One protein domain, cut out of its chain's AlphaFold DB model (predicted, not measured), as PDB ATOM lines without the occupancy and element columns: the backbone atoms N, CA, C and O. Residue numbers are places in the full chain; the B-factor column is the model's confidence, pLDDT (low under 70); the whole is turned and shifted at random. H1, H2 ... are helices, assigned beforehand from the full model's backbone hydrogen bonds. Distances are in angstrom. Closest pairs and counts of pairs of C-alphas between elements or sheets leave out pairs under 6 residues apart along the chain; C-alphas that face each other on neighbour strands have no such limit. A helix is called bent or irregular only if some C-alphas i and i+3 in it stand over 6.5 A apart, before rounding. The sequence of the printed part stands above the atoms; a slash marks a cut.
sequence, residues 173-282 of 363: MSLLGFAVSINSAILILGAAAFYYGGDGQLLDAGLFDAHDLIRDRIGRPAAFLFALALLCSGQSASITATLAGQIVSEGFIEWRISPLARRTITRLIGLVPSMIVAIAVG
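This is residues 173 to 282 of the 363 residues of the protein "Manganese transporter pdt1" of Thanatephorus cucumeris (strain AG1-IB / isolate 7/3/14) (UniProt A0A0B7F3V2). The model is an open, loose Z of three long helices: H3 is the long diagonal, H1 runs off from the corner at its first end, and H4 folds back from its last end. The short helix H2 sits at the corner between H1 and H3 and folds back on the beginning of H3 as a hairpin, while residues 173 to 185 of H1 and 268 to 282, of which 268 to 280 belong to H4, stick out. The printed part has 110 residues with four named helices in the order H1, H2, H3, H4 and no named strand; its class is all helix. It is loose, with a radius of gyration of the C-alphas of 18.4 A, and spans 56 by 42 by 25 A.

H1, residues 173 to 195, touches H2, residues 207 to 217, with its residues 190 to 193 alone; the closest C-alphas are those of Ala 193 and Leu 213, 6.4 A apart. The two run the same way at a steep tilt of 67 degrees, only just short of about perpendicular. H2 touches H3, residues 220 to 252, which meets it with residues 220 to 227 alone; the closest C-alphas are those of Arg 215 and Ala 223, 4.9 A apart. H2 and H3 form a helical hairpin, running opposite ways at a shallow tilt of 26 degrees. Residues 238 to 246 of H3 touch residues 259 to 263 of H4, residues 259 to 280; the closest C-alphas are those of Thr 242 and Arg 263, 6.0 A apart. H3 and H4 run opposite ways at a steep tilt of 49 degrees. The helix packing is mostly crossed, but only just, with one of the three touching pairs at a shallow tilt. H1 is apart from H3 and H4, and H2 is apart from H4. In H2 and H3 every O i to N i+4 pair is within hydrogen-bond range; in H1 16 of 19 are, and in H4 16 of 18.

H1 begins at C-alpha 173, at (158.184, 190.645, 193.490), and measures 31.1 A from first to last C-alpha; it is neither bent nor irregular, but only just, with C-alphas 176 and 179 6.1 A apart. H2 has 11 residues and measures 15.7 A. H3, the longest helix with 33 residues, runs 47.3 A from C-alpha 220 at (191.107, 189.846, 193.188). H4 measures 31.7 A, has a kink of 31 degrees near residue 271, and ends at C-alpha 280, at (190.162, 214.085, 178.413). It too is neither bent nor irregular, but only just, with C-alphas 270 and 273 6.2 A apart.

The two C-alphas farthest apart are those of Asp 199 and Glu 254, 56.1 A. Residues 231 to 237, which belong to H3, stand free. The printed part has no cut. The link from H1 to H2 is long, with 11 residues; that from H2 to H3 is tight, with 2, and that from H3 to H4 is short, with 6. The mean pLDDT of the printed part is 81.4, and residues 193 to 205 are under 70.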
ATOM      1  N   MET A 173     157.115 191.573 193.112       88.00
ATOM      2  CA  MET A 173     158.184 190.645 193.490       88.00
ATOM      3  C   MET A 173     159.542 191.076 192.912       88.00
ATOM      4  O   MET A 173     160.550 191.068 193.620       88.00
ATOM      5  N   SER A 174     159.574 191.541 191.661       87.06
ATOM      6  CA  SER A 174     160.800 192.032 191.027       87.06
ATOM      7  C   SER A 174     161.298 193.352 191.636       87.06
ATOM      8  O   SER A 174     162.470 193.456 191.999       87.06
ATOM      9  N   LEU A 175     160.427 194.354 191.791       87.06
ATOM     10  CA  LEU A 175     160.810 195.682 192.276       87.06
ATOM     11  C   LEU A 175     161.078 195.696 193.786       87.06
ATOM     12  O   LEU A 175     162.108 196.207 194.214       87.06
ATOM     13  N   LEU A 176     160.182 195.132 194.603       88.62
ATOM     14  CA  LEU A 176     160.310 195.167 196.064       88.62
ATOM     15  C   LEU A 176     161.153 194.008 196.603       88.62
ATOM     16  O   LEU A 176     161.828 194.177 197.611       88.62
ATOM     17  N   GLY A 177     161.129 192.841 195.957       88.69
ATOM     18  CA  GLY A 177     161.951 191.704 196.369       88.69
ATOM     19  C   GLY A 177     163.382 191.840 195.861       88.69
ATOM     20  O   GLY A 177     164.322 192.021 196.636       88.69
ATOM     21  N   PHE A 178     163.559 191.766 194.543       85.81
ATOM     22  CA  PHE A 178     164.891 191.678 193.941       85.81
ATOM     23  C   PHE A 178     165.627 193.026 193.897       85.81
ATOM     24  O   PHE A 178     166.765 193.115 194.361       85.81
ATOM     25  N   ALA A 179     164.995 194.089 193.388       86.69
ATOM     26  CA  ALA A 179     165.686 195.366 193.189       86.69
ATOM     27  C   ALA A 179     166.062 196.055 194.513       86.69
ATOM     28  O   ALA A 179     167.190 196.526 194.651       86.69
ATOM     29  N   VAL A 180     165.173 196.059 195.517       90.00
ATOM     30  CA  VAL A 180     165.492 196.596 196.857       90.00
ATOM     31  C   VAL A 180     166.645 195.831 197.503       90.00
ATOM     32  O   VAL A 180     167.536 196.458 198.075       90.00
ATOM     33  N   SER A 181     166.680 194.501 197.374       89.56
ATOM     34  CA  SER A 181     167.770 193.682 197.922       89.56
ATOM     35  C   SER A 181     169.120 194.033 197.293       89.56
ATOM     36  O   SER A 181     170.104 194.194 198.011       89.56
ATOM     37  N   ILE A 182     169.173 194.223 195.969       88.50
ATOM     38  CA  ILE A 182     170.402 194.633 195.270       88.50
ATOM     39  C   ILE A 182     170.821 196.049 195.663       88.50
ATOM     40  O   ILE A 182     171.983 196.262 196.006       88.50
ATOM     41  N   ASN A 183     169.893 197.008 195.656       88.81
ATOM     42  CA  ASN A 183     170.192 198.391 196.036       88.81
ATOM     43  C   ASN A 183     170.704 198.469 197.483       88.81
ATOM     44  O   ASN A 183     171.660 199.186 197.768       88.81
ATOM     45  N   SER A 184     170.124 197.669 198.380       90.44
ATOM     46  CA  SER A 184     170.573 197.559 199.771       90.44
ATOM     47  C   SER A 184     171.949 196.904 199.873       90.44
ATOM     48  O   SER A 184     172.790 197.382 200.625       90.44
ATOM     49  N   ALA A 185     172.221 195.852 199.095       86.88
ATOM     50  CA  ALA A 185     173.531 195.204 199.069       86.88
ATOM     51  C   ALA A 185     174.639 196.156 198.591       86.88
ATOM     52  O   ALA A 185     175.714 196.168 199.182       86.88
ATOM     53  N   ILE A 186     174.373 196.985 197.575       84.00
ATOM     54  CA  ILE A 186     175.322 198.001 197.091       84.00
ATOM     55  C   ILE A 186     175.567 199.067 198.169       84.00
ATOM     56  O   ILE A 186     176.717 199.430 198.403       84.00
ATOM     57  N   LEU A 187     174.521 199.520 198.872       84.62
ATOM     58  CA  LEU A 187     174.658 200.469 199.986       84.62
ATOM     59  C   LEU A 187     175.449 199.886 201.161       84.62
ATOM     60  O   LEU A 187     176.334 200.552 201.686       84.62
ATOM     61  N   ILE A 188     175.163 198.642 201.558       84.50
ATOM     62  CA  ILE A 188     175.895 197.947 202.625       84.50
ATOM     63  C   ILE A 188     177.349 197.737 202.213       84.50
ATOM     64  O   ILE A 188     178.236 197.937 203.034       84.50
ATOM     65  N   LEU A 189     177.605 197.366 200.957       79.50
ATOM     66  CA  LEU A 189     178.958 197.213 200.434       79.50
ATOM     67  C   LEU A 189     179.710 198.544 200.459       79.50
ATOM     68  O   LEU A 189     180.824 198.580 200.963       79.50
ATOM     69  N   GLY A 190     179.092 199.630 199.991       78.12
ATOM     70  CA  GLY A 190     179.661 200.975 200.075       78.12
ATOM     71  C   GLY A 190     179.957 201.373 201.522       78.12
ATOM     72  O   GLY A 190     181.085 201.723 201.847       78.12
ATOM     73  N   ALA A 191     178.987 201.228 202.426       79.38
ATOM     74  CA  ALA A 191     179.176 201.530 203.842       79.38
ATOM     75  C   ALA A 191     180.282 200.671 204.481       79.38
ATOM     76  O   ALA A 191     181.147 201.195 205.176       79.38
ATOM     77  N   ALA A 192     180.302 199.362 204.226       76.81
ATOM     78  CA  ALA A 192     181.316 198.448 204.748       76.81
ATOM     79  C   ALA A 192     182.720 198.797 204.238       76.81
ATOM     80  O   ALA A 192     183.691 198.740 204.991       76.81
ATOM     81  N   ALA A 193     182.812 199.164 202.964       69.69
ATOM     82  CA  ALA A 193     184.058 199.458 202.293       69.69
ATOM     83  C   ALA A 193     184.621 200.822 202.738       69.69
ATOM     84  O   ALA A 193     185.768 200.881 203.177       69.69
ATOM     85  N   PHE A 194     183.814 201.889 202.705       68.44
ATOM     86  CA  PHE A 194     184.254 203.256 203.013       68.44
ATOM     87  C   PHE A 194     184.287 203.577 204.519       68.44
ATOM     88  O   PHE A 194     185.182 204.284 204.967       68.44
ATOM     89  N   TYR A 195     183.362 203.053 205.334       69.19
ATOM     90  CA  TYR A 195     183.262 203.431 206.755       69.19
ATOM     91  C   TYR A 195     184.187 202.616 207.675       69.19
ATOM     92  O   TYR A 195     184.727 203.141 208.645       69.19
ATOM     93  N   TYR A 196     184.414 201.334 207.371       64.50
ATOM     94  CA  TYR A 196     185.308 200.454 208.147       64.50
ATOM     95  C   TYR A 196     186.710 200.318 207.505       64.50
ATOM     96  O   TYR A 196     187.527 199.489 207.918       64.50
ATOM     97  N   GLY A 197     186.979 201.135 206.477       54.91
ATOM     98  CA  GLY A 197     188.084 201.030 205.520       54.91
ATOM     99  C   GLY A 197     189.435 201.626 205.932       54.91
ATOM    100  O   GLY A 197     190.442 201.268 205.324       54.91
ATOM    101  N   GLY A 198     189.504 202.423 206.999       55.59
ATOM    102  CA  GLY A 198     190.756 203.054 207.431       55.59
ATOM    103  C   GLY A 198     191.140 204.256 206.561       55.59
ATOM    104  O   GLY A 198     190.979 204.228 205.348       55.59
ATOM    105  N   ASP A 199     191.631 205.290 207.239       52.00
ATOM    106  CA  ASP A 199     191.884 206.658 206.780       52.00
ATOM    107  C   ASP A 199     190.595 207.421 206.453       52.00
ATOM    108  O   ASP A 199     190.010 207.282 205.389       52.00
ATOM    109  N   GLY A 200     190.138 208.246 207.404       51.91
ATOM    110  CA  GLY A 200     188.923 209.072 207.329       51.91
ATOM    111  C   GLY A 200     188.930 210.169 206.254       51.91
ATOM    112  O   GLY A 200     188.344 211.230 206.459       51.91
ATOM    113  N   GLN A 201     189.600 209.943 205.126       50.59
ATOM    114  CA  GLN A 201     189.348 210.667 203.898       50.59
ATOM    115  C   GLN A 201     188.049 210.127 203.303       50.59
ATOM    116  O   GLN A 201     187.987 208.996 202.827       50.59
ATOM    117  N   LEU A 202     187.008 210.961 203.339       51.97
ATOM    118  CA  LEU A 202     185.867 210.859 202.435       51.97
ATOM    119  C   LEU A 202     186.405 211.000 201.002       51.97
ATOM    120  O   LEU A 202     186.385 212.083 200.427       51.97
ATOM    121  N   LEU A 203     186.983 209.934 200.458       51.38
ATOM    122  CA  LEU A 203     187.223 209.821 199.030       51.38
ATOM    123  C   LEU A 203     185.848 209.668 198.383       51.38
ATOM    124  O   LEU A 203     185.039 208.859 198.848       51.38
ATOM    125  N   ASP A 204     185.582 210.485 197.363       56.88
ATOM    126  CA  ASP A 204     184.385 210.392 196.532       56.88
ATOM    127  C   ASP A 204     184.093 208.920 196.223       56.88
ATOM    128  O   ASP A 204     184.968 208.188 195.765       56.88
ATOM    129  N   ALA A 205     182.878 208.458 196.530       63.38
ATOM    130  CA  ALA A 205     182.493 207.057 196.389       63.38
ATOM    131  C   ALA A 205     182.265 206.694 194.908       63.38
ATOM    132  O   ALA A 205     181.136 206.454 194.473       63.38
ATOM    133  N   GLY A 206     183.344 206.698 194.126       72.06
ATOM    134  CA  GLY A 206     183.359 206.410 192.701       72.06
ATOM    135  C   GLY A 206     183.248 204.921 192.390       72.06
ATOM    136  O   GLY A 206     183.487 204.036 193.223       72.06
ATOM    137  N   LEU A 207     182.906 204.616 191.136       81.69
ATOM    138  CA  LEU A 207     182.790 203.234 190.666       81.69
ATOM    139  C   LEU A 207     184.138 202.497 190.723       81.69
ATOM    140  O   LEU A 207     184.192 201.293 190.992       81.69
ATOM    141  N   PHE A 208     185.225 203.222 190.448       82.56
ATOM    142  CA  PHE A 208     186.585 202.687 190.455       82.56
ATOM    143  C   PHE A 208     187.097 202.449 191.874       82.56
ATOM    144  O   PHE A 208     187.704 201.408 192.123       82.56
ATOM    145  N   ASP A 209     186.785 203.352 192.803       79.25
ATOM    146  CA  ASP A 209     187.180 203.227 194.206       79.25
ATOM    147  C   ASP A 209     186.491 202.030 194.855       79.25
ATOM    148  O   ASP A 209     187.139 201.231 195.527       79.25
ATOM    149  N   ALA A 210     185.210 201.802 194.547       80.69
ATOM    150  CA  ALA A 210     184.508 200.597 194.979       80.69
ATOM    151  C   ALA A 210     185.199 199.309 194.486       80.69
ATOM    152  O   ALA A 210     185.361 198.358 195.251       80.69
ATOM    153  N   HIS A 211     185.641 199.262 193.223       84.81
ATOM    154  CA  HIS A 211     186.349 198.101 192.678       84.81
ATOM    155  C   HIS A 211     187.709 197.869 193.356       84.81
ATOM    156  O   HIS A 211     188.028 196.734 193.726       84.81
ATOM    157  N   ASP A 212     188.512 198.924 193.504       84.25
ATOM    158  CA  ASP A 212     189.849 198.842 194.098       84.25
ATOM    159  C   ASP A 212     189.752 198.450 195.588       84.25
ATOM    160  O   ASP A 212     190.479 197.577 196.062       84.25
ATOM    161  N   LEU A 213     188.730 198.936 196.287       80.25
ATOM    162  CA  LEU A 213     188.473 198.609 197.685       80.25
ATOM    163  C   LEU A 213     187.982 197.167 197.888       80.25
ATOM    164  O   LEU A 213     188.437 196.473 198.801       80.25
ATOM    165  N   ILE A 214     187.119 196.658 197.002       82.69
ATOM    166  CA  ILE A 214     186.742 195.232 196.979       82.69
ATOM    167  C   ILE A 214     187.979 194.364 196.730       82.69
ATOM    168  O   ILE A 214     188.153 193.322 197.373       82.69
ATOM    169  N   ARG A 215     188.851 194.782 195.807       85.50
ATOM    170  CA  ARG A 215     190.086 194.062 195.490       85.50
ATOM    171  C   ARG A 215     191.013 193.977 196.696       85.50
ATOM    172  O   ARG A 215     191.582 192.907 196.911       85.50
ATOM    173  N   ASP A 216     191.153 195.057 197.450       83.38
ATOM    174  CA  ASP A 216     192.083 195.129 198.575       83.38
ATOM    175  C   ASP A 216     191.536 194.442 199.832       83.38
ATOM    176  O   ASP A 216     192.295 193.821 200.576       83.38
ATOM    177  N   ARG A 217     190.216 194.485 200.058       80.75
ATOM    178  CA  ARG A 217     189.581 193.895 201.251       80.75
ATOM    179  C   ARG A 217     189.166 192.438 201.092       80.75
ATOM    180  O   ARG A 217     189.336 191.654 202.021       80.75
ATOM    181  N   ILE A 218     188.589 192.080 199.948       82.75
ATOM    182  CA  ILE A 218     188.027 190.740 199.706       82.75
ATOM    183  C   ILE A 218     188.963 189.924 198.808       82.75
ATOM    184  O   ILE A 218     189.080 188.708 198.956       82.75
ATOM    185  N   GLY A 219     189.654 190.590 197.883       86.38
ATOM    186  CA  GLY A 219     190.627 189.977 196.990       86.38
ATOM    187  C   GLY A 219     190.266 190.113 195.513       86.38
ATOM    188  O   GLY A 219     189.148 190.457 195.119       86.38
ATOM    189  N   ARG A 220     191.234 189.774 194.656       89.88
ATOM    190  CA  ARG A 220     191.107 189.846 193.188       89.88
ATOM    191  C   ARG A 220     189.883 189.112 192.605       89.88
ATOM    192  O   ARG A 220     189.270 189.680 191.702       89.88
ATOM    193  N   PRO A 221     189.492 187.904 193.070       91.62
ATOM    194  CA  PRO A 221     188.332 187.207 192.507       91.62
ATOM    195  C   PRO A 221     187.014 187.965 192.710       91.62
ATOM    196  O   PRO A 221     186.182 187.994 191.808       91.62
ATOM    197  N   ALA A 222     186.833 188.621 193.861       86.56
ATOM    198  CA  ALA A 222     185.623 189.387 194.153       86.56
ATOM    199  C   ALA A 222     185.527 190.656 193.299       86.56
ATOM    200  O   ALA A 222     184.463 190.958 192.762       86.56
ATOM    201  N   ALA A 223     186.649 191.352 193.096       87.56
ATOM    202  CA  ALA A 223     186.706 192.523 192.222       87.56
ATOM    203  C   ALA A 223     186.397 192.164 190.757       87.56
ATOM    204  O   ALA A 223     185.652 192.872 190.078       87.56
ATOM    205  N   PHE A 224     186.879 191.006 190.289       92.12
ATOM    206  CA  PHE A 224     186.521 190.485 188.970       92.12
ATOM    207  C   PHE A 224     185.021 190.180 188.852       92.12
ATOM    208  O   PHE A 224     184.401 190.558 187.858       92.12
ATOM    209  N   LEU A 225     184.416 189.541 189.861       90.69
ATOM    210  CA  LEU A 225     182.973 189.280 189.877       90.69
ATOM    211  C   LEU A 225     182.152 190.575 189.893       90.69
ATOM    212  O   LEU A 225     181.135 190.644 189.208       90.69
ATOM    213  N   PHE A 226     182.605 191.607 190.607       88.06
ATOM    214  CA  PHE A 226     181.981 192.931 190.592       88.06
ATOM    215  C   PHE A 226     182.027 193.565 189.193       88.06
ATOM    216  O   PHE A 226     180.991 193.965 188.660       88.06
ATOM    217  N   ALA A 227     183.196 193.578 188.546       90.25
ATOM    218  CA  ALA A 227     183.341 194.089 187.182       90.25
ATOM    219  C   ALA A 227     182.495 193.294 186.167       90.25
ATOM    220  O   ALA A 227     181.848 193.874 185.292       90.25
ATOM    221  N   LEU A 228     182.447 191.966 186.308       92.75
ATOM    222  CA  LEU A 228     181.618 191.097 185.476       92.75
ATOM    223  C   LEU A 228     180.120 191.360 185.699       92.75
ATOM    224  O   LEU A 228     179.360 191.414 184.733       92.75
ATOM    225  N   ALA A 229     179.693 191.581 186.945       89.19
ATOM    226  CA  ALA A 229     178.314 191.929 187.276       89.19
ATOM    227  C   ALA A 229     177.896 193.271 186.651       89.19
ATOM    228  O   ALA A 229     176.819 193.357 186.056       89.19
ATOM    229  N   LEU A 230     178.762 194.290 186.697       88.88
ATOM    230  CA  LEU A 230     178.533 195.577 186.027       88.88
ATOM    231  C   LEU A 230     178.418 195.421 184.505       88.88
ATOM    232  O   LEU A 230     177.522 196.001 183.886       88.88
ATOM    233  N   LEU A 231     179.273 194.590 183.900       89.06
ATOM    234  CA  LEU A 231     179.220 194.303 182.466       89.06
ATOM    235  C   LEU A 231     177.900 193.621 182.074       89.06
ATOM    236  O   LEU A 231     177.256 194.033 181.104       89.06
ATOM    237  N   CYS A 232     177.476 192.610 182.837       87.50
ATOM    238  CA  CYS A 232     176.206 191.912 182.638       87.50
ATOM    239  C   CYS A 232     175.000 192.852 182.808       87.50
ATOM    240  O   CYS A 232     174.091 192.842 181.973       87.50
ATOM    241  N   SER A 233     175.020 193.717 183.828       86.25
ATOM    242  CA  SER A 233     173.987 194.738 184.059       86.25
ATOM    243  C   SER A 233     173.862 195.703 182.870       86.25
ATOM    244  O   SER A 233     172.762 195.934 182.360       86.25
ATOM    245  N   GLY A 234     174.992 196.171 182.324       85.25
ATOM    246  CA  GLY A 234     175.015 197.047 181.148       85.25
ATOM    247  C   GLY A 234     174.448 196.404 179.874       85.25
ATOM    248  O   GLY A 234     173.822 197.086 179.052       85.25
ATOM    249  N   GLN A 235     174.608 195.086 179.695       86.69
ATOM    250  CA  GLN A 235     173.971 194.385 178.572       86.69
ATOM    251  C   GLN A 235     172.454 194.293 178.740       86.69
ATOM    252  O   GLN A 235     171.736 194.561 177.773       86.69
ATOM    253  N   SER A 236     171.974 193.989 179.949       84.44
ATOM    254  CA  SER A 236     170.539 193.946 180.261       84.44
ATOM    255  C   SER A 236     169.870 195.303 180.014       84.44
ATOM    256  O   SER A 236     168.921 195.402 179.233       84.44
ATOM    257  N   ALA A 237     170.451 196.383 180.553       82.25
ATOM    258  CA  ALA A 237     169.957 197.747 180.355       82.25
ATOM    259  C   ALA A 237     169.859 198.128 178.867       82.25
ATOM    260  O   ALA A 237     168.905 198.779 178.438       82.25
ATOM    261  N   SER A 238     170.810 197.669 178.046       81.19
ATOM    262  CA  SER A 238     170.795 197.938 176.608       81.19
ATOM    263  C   SER A 238     169.634 197.271 175.871       81.19
ATOM    264  O   SER A 238     169.193 197.830 174.869       81.19
ATOM    265  N   ILE A 239     169.183 196.090 176.297       79.75
ATOM    266  CA  ILE A 239     168.056 195.390 175.664       79.75
ATOM    267  C   ILE A 239     166.755 196.104 176.035       79.75
ATOM    268  O   ILE A 239     166.000 196.508 175.146       79.75
ATOM    269  N   THR A 240     166.550 196.375 177.324       81.94
ATOM    270  CA  THR A 240     165.374 197.105 177.819       81.94
ATOM    271  C   THR A 240     165.255 198.487 177.176       81.94
ATOM    272  O   THR A 240     164.171 198.864 176.733       81.94
ATOM    273  N   ALA A 241     166.367 199.214 177.011       81.75
ATOM    274  CA  ALA A 241     166.378 200.510 176.332       81.75
ATOM    275  C   ALA A 241     165.935 200.423 174.860       81.75
ATOM    276  O   ALA A 241     165.246 201.317 174.371       81.75
ATOM    277  N   THR A 242     166.298 199.354 174.140       81.94
ATOM    278  CA  THR A 242     165.859 199.178 172.744       81.94
ATOM    279  C   THR A 242     164.376 198.861 172.627       81.94
ATOM    280  O   THR A 242     163.724 199.419 171.747       81.94
ATOM    281  N   LEU A 243     163.836 198.043 173.535       80.00
ATOM    282  CA  LEU A 243     162.410 197.713 173.573       80.00
ATOM    283  C   LEU A 243     161.574 198.936 173.967       80.00
ATOM    284  O   LEU A 243     160.636 199.300 173.261       80.00
ATOM    285  N   ALA A 244     161.968 199.645 175.028       81.50
ATOM    286  CA  ALA A 244     161.311 200.884 175.438       81.50
ATOM    287  C   ALA A 244     161.394 201.956 174.339       81.50
ATOM    288  O   ALA A 244     160.400 202.600 174.012       81.50
ATOM    289  N   GLY A 245     162.561 202.108 173.704       81.88
ATOM    290  CA  GLY A 245     162.748 203.027 172.585       81.88
ATOM    291  C   GLY A 245     161.876 202.682 171.375       81.88
ATOM    292  O   GLY A 245     161.400 203.587 170.695       81.88
ATOM    293  N   GLN A 246     161.626 201.398 171.109       80.31
ATOM    294  CA  GLN A 246     160.682 200.970 170.075       80.31
ATOM    295  C   GLN A 246     159.254 201.381 170.397       80.31
ATOM    296  O   GLN A 246     158.643 202.074 169.588       80.31
ATOM    297  N   ILE A 247     158.779 201.044 171.595       82.38
ATOM    298  CA  ILE A 247     157.429 201.382 172.060       82.38
ATOM    299  C   ILE A 247     157.203 202.899 171.990       82.38
ATOM    300  O   ILE A 247     156.197 203.360 171.456       82.38
ATOM    301  N   VAL A 248     158.175 203.691 172.453       83.12
ATOM    302  CA  VAL A 248     158.078 205.156 172.452       83.12
ATOM    303  C   VAL A 248     158.142 205.732 171.035       83.12
ATOM    304  O   VAL A 248     157.325 206.581 170.691       83.12
ATOM    305  N   SER A 249     159.085 205.315 170.184       80.56
ATOM    306  CA  SER A 249     159.181 205.878 168.825       80.56
ATOM    307  C   SER A 249     157.980 205.526 167.956       80.56
ATOM    308  O   SER A 249     157.566 206.351 167.150       80.56
ATOM    309  N   GLU A 250     157.438 204.317 168.097       77.62
ATOM    310  CA  GLU A 250     156.277 203.873 167.327       77.62
ATOM    311  C   GLU A 250     154.983 204.498 167.837       77.62
ATOM    312  O   GLU A 250     154.125 204.820 167.023       77.62
ATOM    313  N   GLY A 251     154.870 204.724 169.150       77.56
ATOM    314  CA  GLY A 251     153.713 205.384 169.752       77.56
ATOM    315  C   GLY A 251     153.687 206.906 169.574       77.56
ATOM    316  O   GLY A 251     152.616 207.467 169.391       77.56
ATOM    317  N   PHE A 252     154.841 207.589 169.618       76.38
ATOM    318  CA  PHE A 252     154.890 209.064 169.629       76.38
ATOM    319  C   PHE A 252     155.394 209.717 168.341       76.38
ATOM    320  O   PHE A 252     155.078 210.877 168.090       76.38
ATOM    321  N   ILE A 253     156.250 209.039 167.571       75.75
ATOM    322  CA  ILE A 253     156.957 209.635 166.420       75.75
ATOM    323  C   ILE A 253     156.607 208.889 165.119       75.75
ATOM    324  O   ILE A 253     157.031 209.307 164.048       75.75
ATOM    325  N   GLU A 254     155.860 207.778 165.206       75.94
ATOM    326  CA  GLU A 254     155.548 206.857 164.099       75.94
ATOM    327  C   GLU A 254     156.788 206.472 163.263       75.94
ATOM    328  O   GLU A 254     156.710 206.112 162.090       75.94
ATOM    329  N   TRP A 255     157.977 206.521 163.878       73.19
ATOM    330  CA  TRP A 255     159.241 206.345 163.172       73.19
ATOM    331  C   TRP A 255     159.696 204.886 163.230       73.19
ATOM    332  O   TRP A 255     160.131 204.370 164.266       73.19
ATOM    333  N   ARG A 256     159.626 204.217 162.078       71.25
ATOM    334  CA  ARG A 256     160.050 202.826 161.890       71.25
ATOM    335  C   ARG A 256     161.509 202.771 161.421       71.25
ATOM    336  O   ARG A 256     161.799 202.880 160.237       71.25
ATOM    337  N   ILE A 257     162.440 202.613 162.362       76.19
ATOM    338  CA  ILE A 257     163.863 202.320 162.093       76.19
ATOM    339  C   ILE A 257     164.149 200.862 162.466       76.19
ATOM    340  O   ILE A 257     163.593 200.363 163.451       76.19
ATOM    341  N   SER A 258     165.057 200.191 161.749       80.12
ATOM    342  CA  SER A 258     165.503 198.847 162.128       80.12
ATOM    343  C   SER A 258     166.035 198.806 163.582       80.12
ATOM    344  O   SER A 258     166.671 199.764 164.046       80.12
ATOM    345  N   PRO A 259     165.788 197.718 164.342       74.88
ATOM    346  CA  PRO A 259     166.184 197.619 165.753       74.88
ATOM    347  C   PRO A 259     167.691 197.812 165.982       74.88
ATOM    348  O   PRO A 259     168.103 198.457 166.947       74.88
ATOM    349  N   LEU A 260     168.521 197.298 165.067       78.69
ATOM    350  CA  LEU A 260     169.981 197.389 165.147       78.69
ATOM    351  C   LEU A 260     170.500 198.804 164.894       78.69
ATOM    352  O   LEU A 260     171.366 199.274 165.635       78.69
ATOM    353  N   ALA A 261     169.953 199.505 163.897       82.75
ATOM    354  CA  ALA A 261     170.324 200.894 163.643       82.75
ATOM    355  C   ALA A 261     169.944 201.771 164.841       82.75
ATOM    356  O   ALA A 261     170.770 202.532 165.337       82.75
ATOM    357  N   ARG A 262     168.737 201.579 165.389       79.81
ATOM    358  CA  ARG A 262     168.275 202.289 166.587       79.81
ATOM    359  C   ARG A 262     169.196 202.056 167.783       79.81
ATOM    360  O   ARG A 262     169.623 203.024 168.401       79.81
ATOM    361  N   ARG A 263     169.556 200.797 168.063       83.06
ATOM    362  CA  ARG A 263     170.479 200.427 169.149       83.06
ATOM    363  C   ARG A 263     171.860 201.055 168.980       83.06
ATOM    364  O   ARG A 263     172.454 201.496 169.959       83.06
ATOM    365  N   THR A 264     172.378 201.067 167.757       85.94
ATOM    366  CA  THR A 264     173.714 201.602 167.469       85.94
ATOM    367  C   THR A 264     173.724 203.116 167.625       85.94
ATOM    368  O   THR A 264     174.598 203.647 168.297       85.94
ATOM    369  N   ILE A 265     172.715 203.811 167.095       88.06
ATOM    370  CA  ILE A 265     172.596 205.268 167.198       88.06
ATOM    371  C   ILE A 265     172.443 205.703 168.658       88.06
ATOM    372  O   ILE A 265     173.188 206.568 169.110       88.06
ATOM    373  N   THR A 266     171.527 205.096 169.423       84.69
ATOM    374  CA  THR A 266     171.323 205.478 170.831       84.69
ATOM    375  C   THR A 266     172.545 205.174 171.690       84.69
ATOM    376  O   THR A 266     172.899 205.983 172.545       84.69
ATOM    377  N   ARG A 267     173.251 204.064 171.425       86.88
ATOM    378  CA  ARG A 267     174.537 203.786 172.074       86.88
ATOM    379  C   ARG A 267     175.612 204.784 171.681       86.88
ATOM    380  O   ARG A 267     176.324 205.217 172.567       86.88
ATOM    381  N   LEU A 268     175.740 205.160 170.411       89.00
ATOM    382  CA  LEU A 268     176.743 206.139 169.984       89.00
ATOM    383  C   LEU A 268     176.492 207.505 170.625       89.00
ATOM    384  O   LEU A 268     177.430 208.120 171.113       89.00
ATOM    385  N   ILE A 269     175.234 207.945 170.706       89.81
ATOM    386  CA  ILE A 269     174.879 209.220 171.345       89.81
ATOM    387  C   ILE A 269     175.275 209.241 172.827       89.81
ATOM    388  O   ILE A 269     175.727 210.275 173.303       89.81
ATOM    389  N   GLY A 270     175.130 208.125 173.550       85.88
ATOM    390  CA  GLY A 270     175.556 208.032 174.951       85.88
ATOM    391  C   GLY A 270     177.052 207.748 175.131       85.88
ATOM    392  O   GLY A 270     177.689 208.312 176.007       85.88
ATOM    393  N   LEU A 271     177.635 206.892 174.292       88.25
ATOM    394  CA  LEU A 271     179.014 206.423 174.421       88.25
ATOM    395  C   LEU A 271     180.029 207.469 173.967       88.25
ATOM    396  O   LEU A 271     181.075 207.583 174.589       88.25
ATOM    397  N   VAL A 272     179.748 208.216 172.897       92.19
ATOM    398  CA  VAL A 272     180.666 209.235 172.368       92.19
ATOM    399  C   VAL A 272     181.003 210.309 173.412       92.19
ATOM    400  O   VAL A 272     182.193 210.504 173.650       92.19
ATOM    401  N   PRO A 273     180.039 210.980 174.079       87.12
ATOM    402  CA  PRO A 273     180.374 211.961 175.111       87.12
ATOM    403  C   PRO A 273     181.105 211.316 176.291       87.12
ATOM    404  O   PRO A 273     182.108 211.863 176.744       87.12
ATOM    405  N   SER A 274     180.695 210.118 176.722       87.94
ATOM    406  CA  SER A 274     181.396 209.388 177.783       87.94
ATOM    407  C   SER A 274     182.834 209.036 177.416       87.94
ATOM    408  O   SER A 274     183.727 209.148 178.248       87.94
ATOM    409  N   MET A 275     183.084 208.652 176.164       89.38
ATOM    410  CA  MET A 275     184.416 208.323 175.665       89.38
ATOM    411  C   MET A 275     185.305 209.566 175.568       89.38
ATOM    412  O   MET A 275     186.474 209.503 175.935       89.38
ATOM    413  N   ILE A 276     184.758 210.700 175.121       92.00
ATOM    414  CA  ILE A 276     185.487 211.975 175.076       92.00
ATOM    415  C   ILE A 276     185.904 212.397 176.489       92.00
ATOM    416  O   ILE A 276     187.070 212.718 176.710       92.00
ATOM    417  N   VAL A 277     184.980 212.344 177.456       88.81
ATOM    418  CA  VAL A 277     185.266 212.685 178.859       88.81
ATOM    419  C   VAL A 277     186.280 211.716 179.468       88.81
ATOM    420  O   VAL A 277     187.218 212.154 180.130       88.81
ATOM    421  N   ALA A 278     186.161 210.416 179.188       88.44
ATOM    422  CA  ALA A 278     187.112 209.412 179.656       88.44
ATOM    423  C   ALA A 278     188.543 209.671 179.152       88.44
ATOM    424  O   ALA A 278     189.492 209.498 179.912       88.44
ATOM    425  N   ILE A 279     188.706 210.098 177.894       91.19
ATOM    426  CA  ILE A 279     190.024 210.398 177.312       91.19
ATOM    427  C   ILE A 279     190.579 211.731 177.837       91.19
ATOM    428  O   ILE A 279     191.781 211.838 178.060       91.19
ATOM    429  N   ALA A 280     189.728 212.743 178.026       92.12
ATOM    430  CA  ALA A 280     190.162 214.085 178.413       92.12
ATOM    431  C   ALA A 280     190.401 214.254 179.926       92.12
ATOM    432  O   ALA A 280     191.338 214.946 180.314       92.12
ATOM    433  N   VAL A 281     189.550 213.656 180.768       87.81
ATOM    434  CA  VAL A 281     189.511 213.879 182.229       87.81
ATOM    435  C   VAL A 281     189.860 212.611 183.021       87.81
ATOM    436  O   VAL A 281     190.388 212.695 184.127       87.81
ATOM    437  N   GLY A 282     189.612 211.418 182.471       86.88
ATOM    438  CA  GLY A 282     189.900 210.150 183.151       86.88
ATOM    439  C   GLY A 282     188.818 209.727 184.154       86.88
ATOM    440  O   GLY A 282     187.633 209.969 183.927       86.88
TER     441      GLY A 282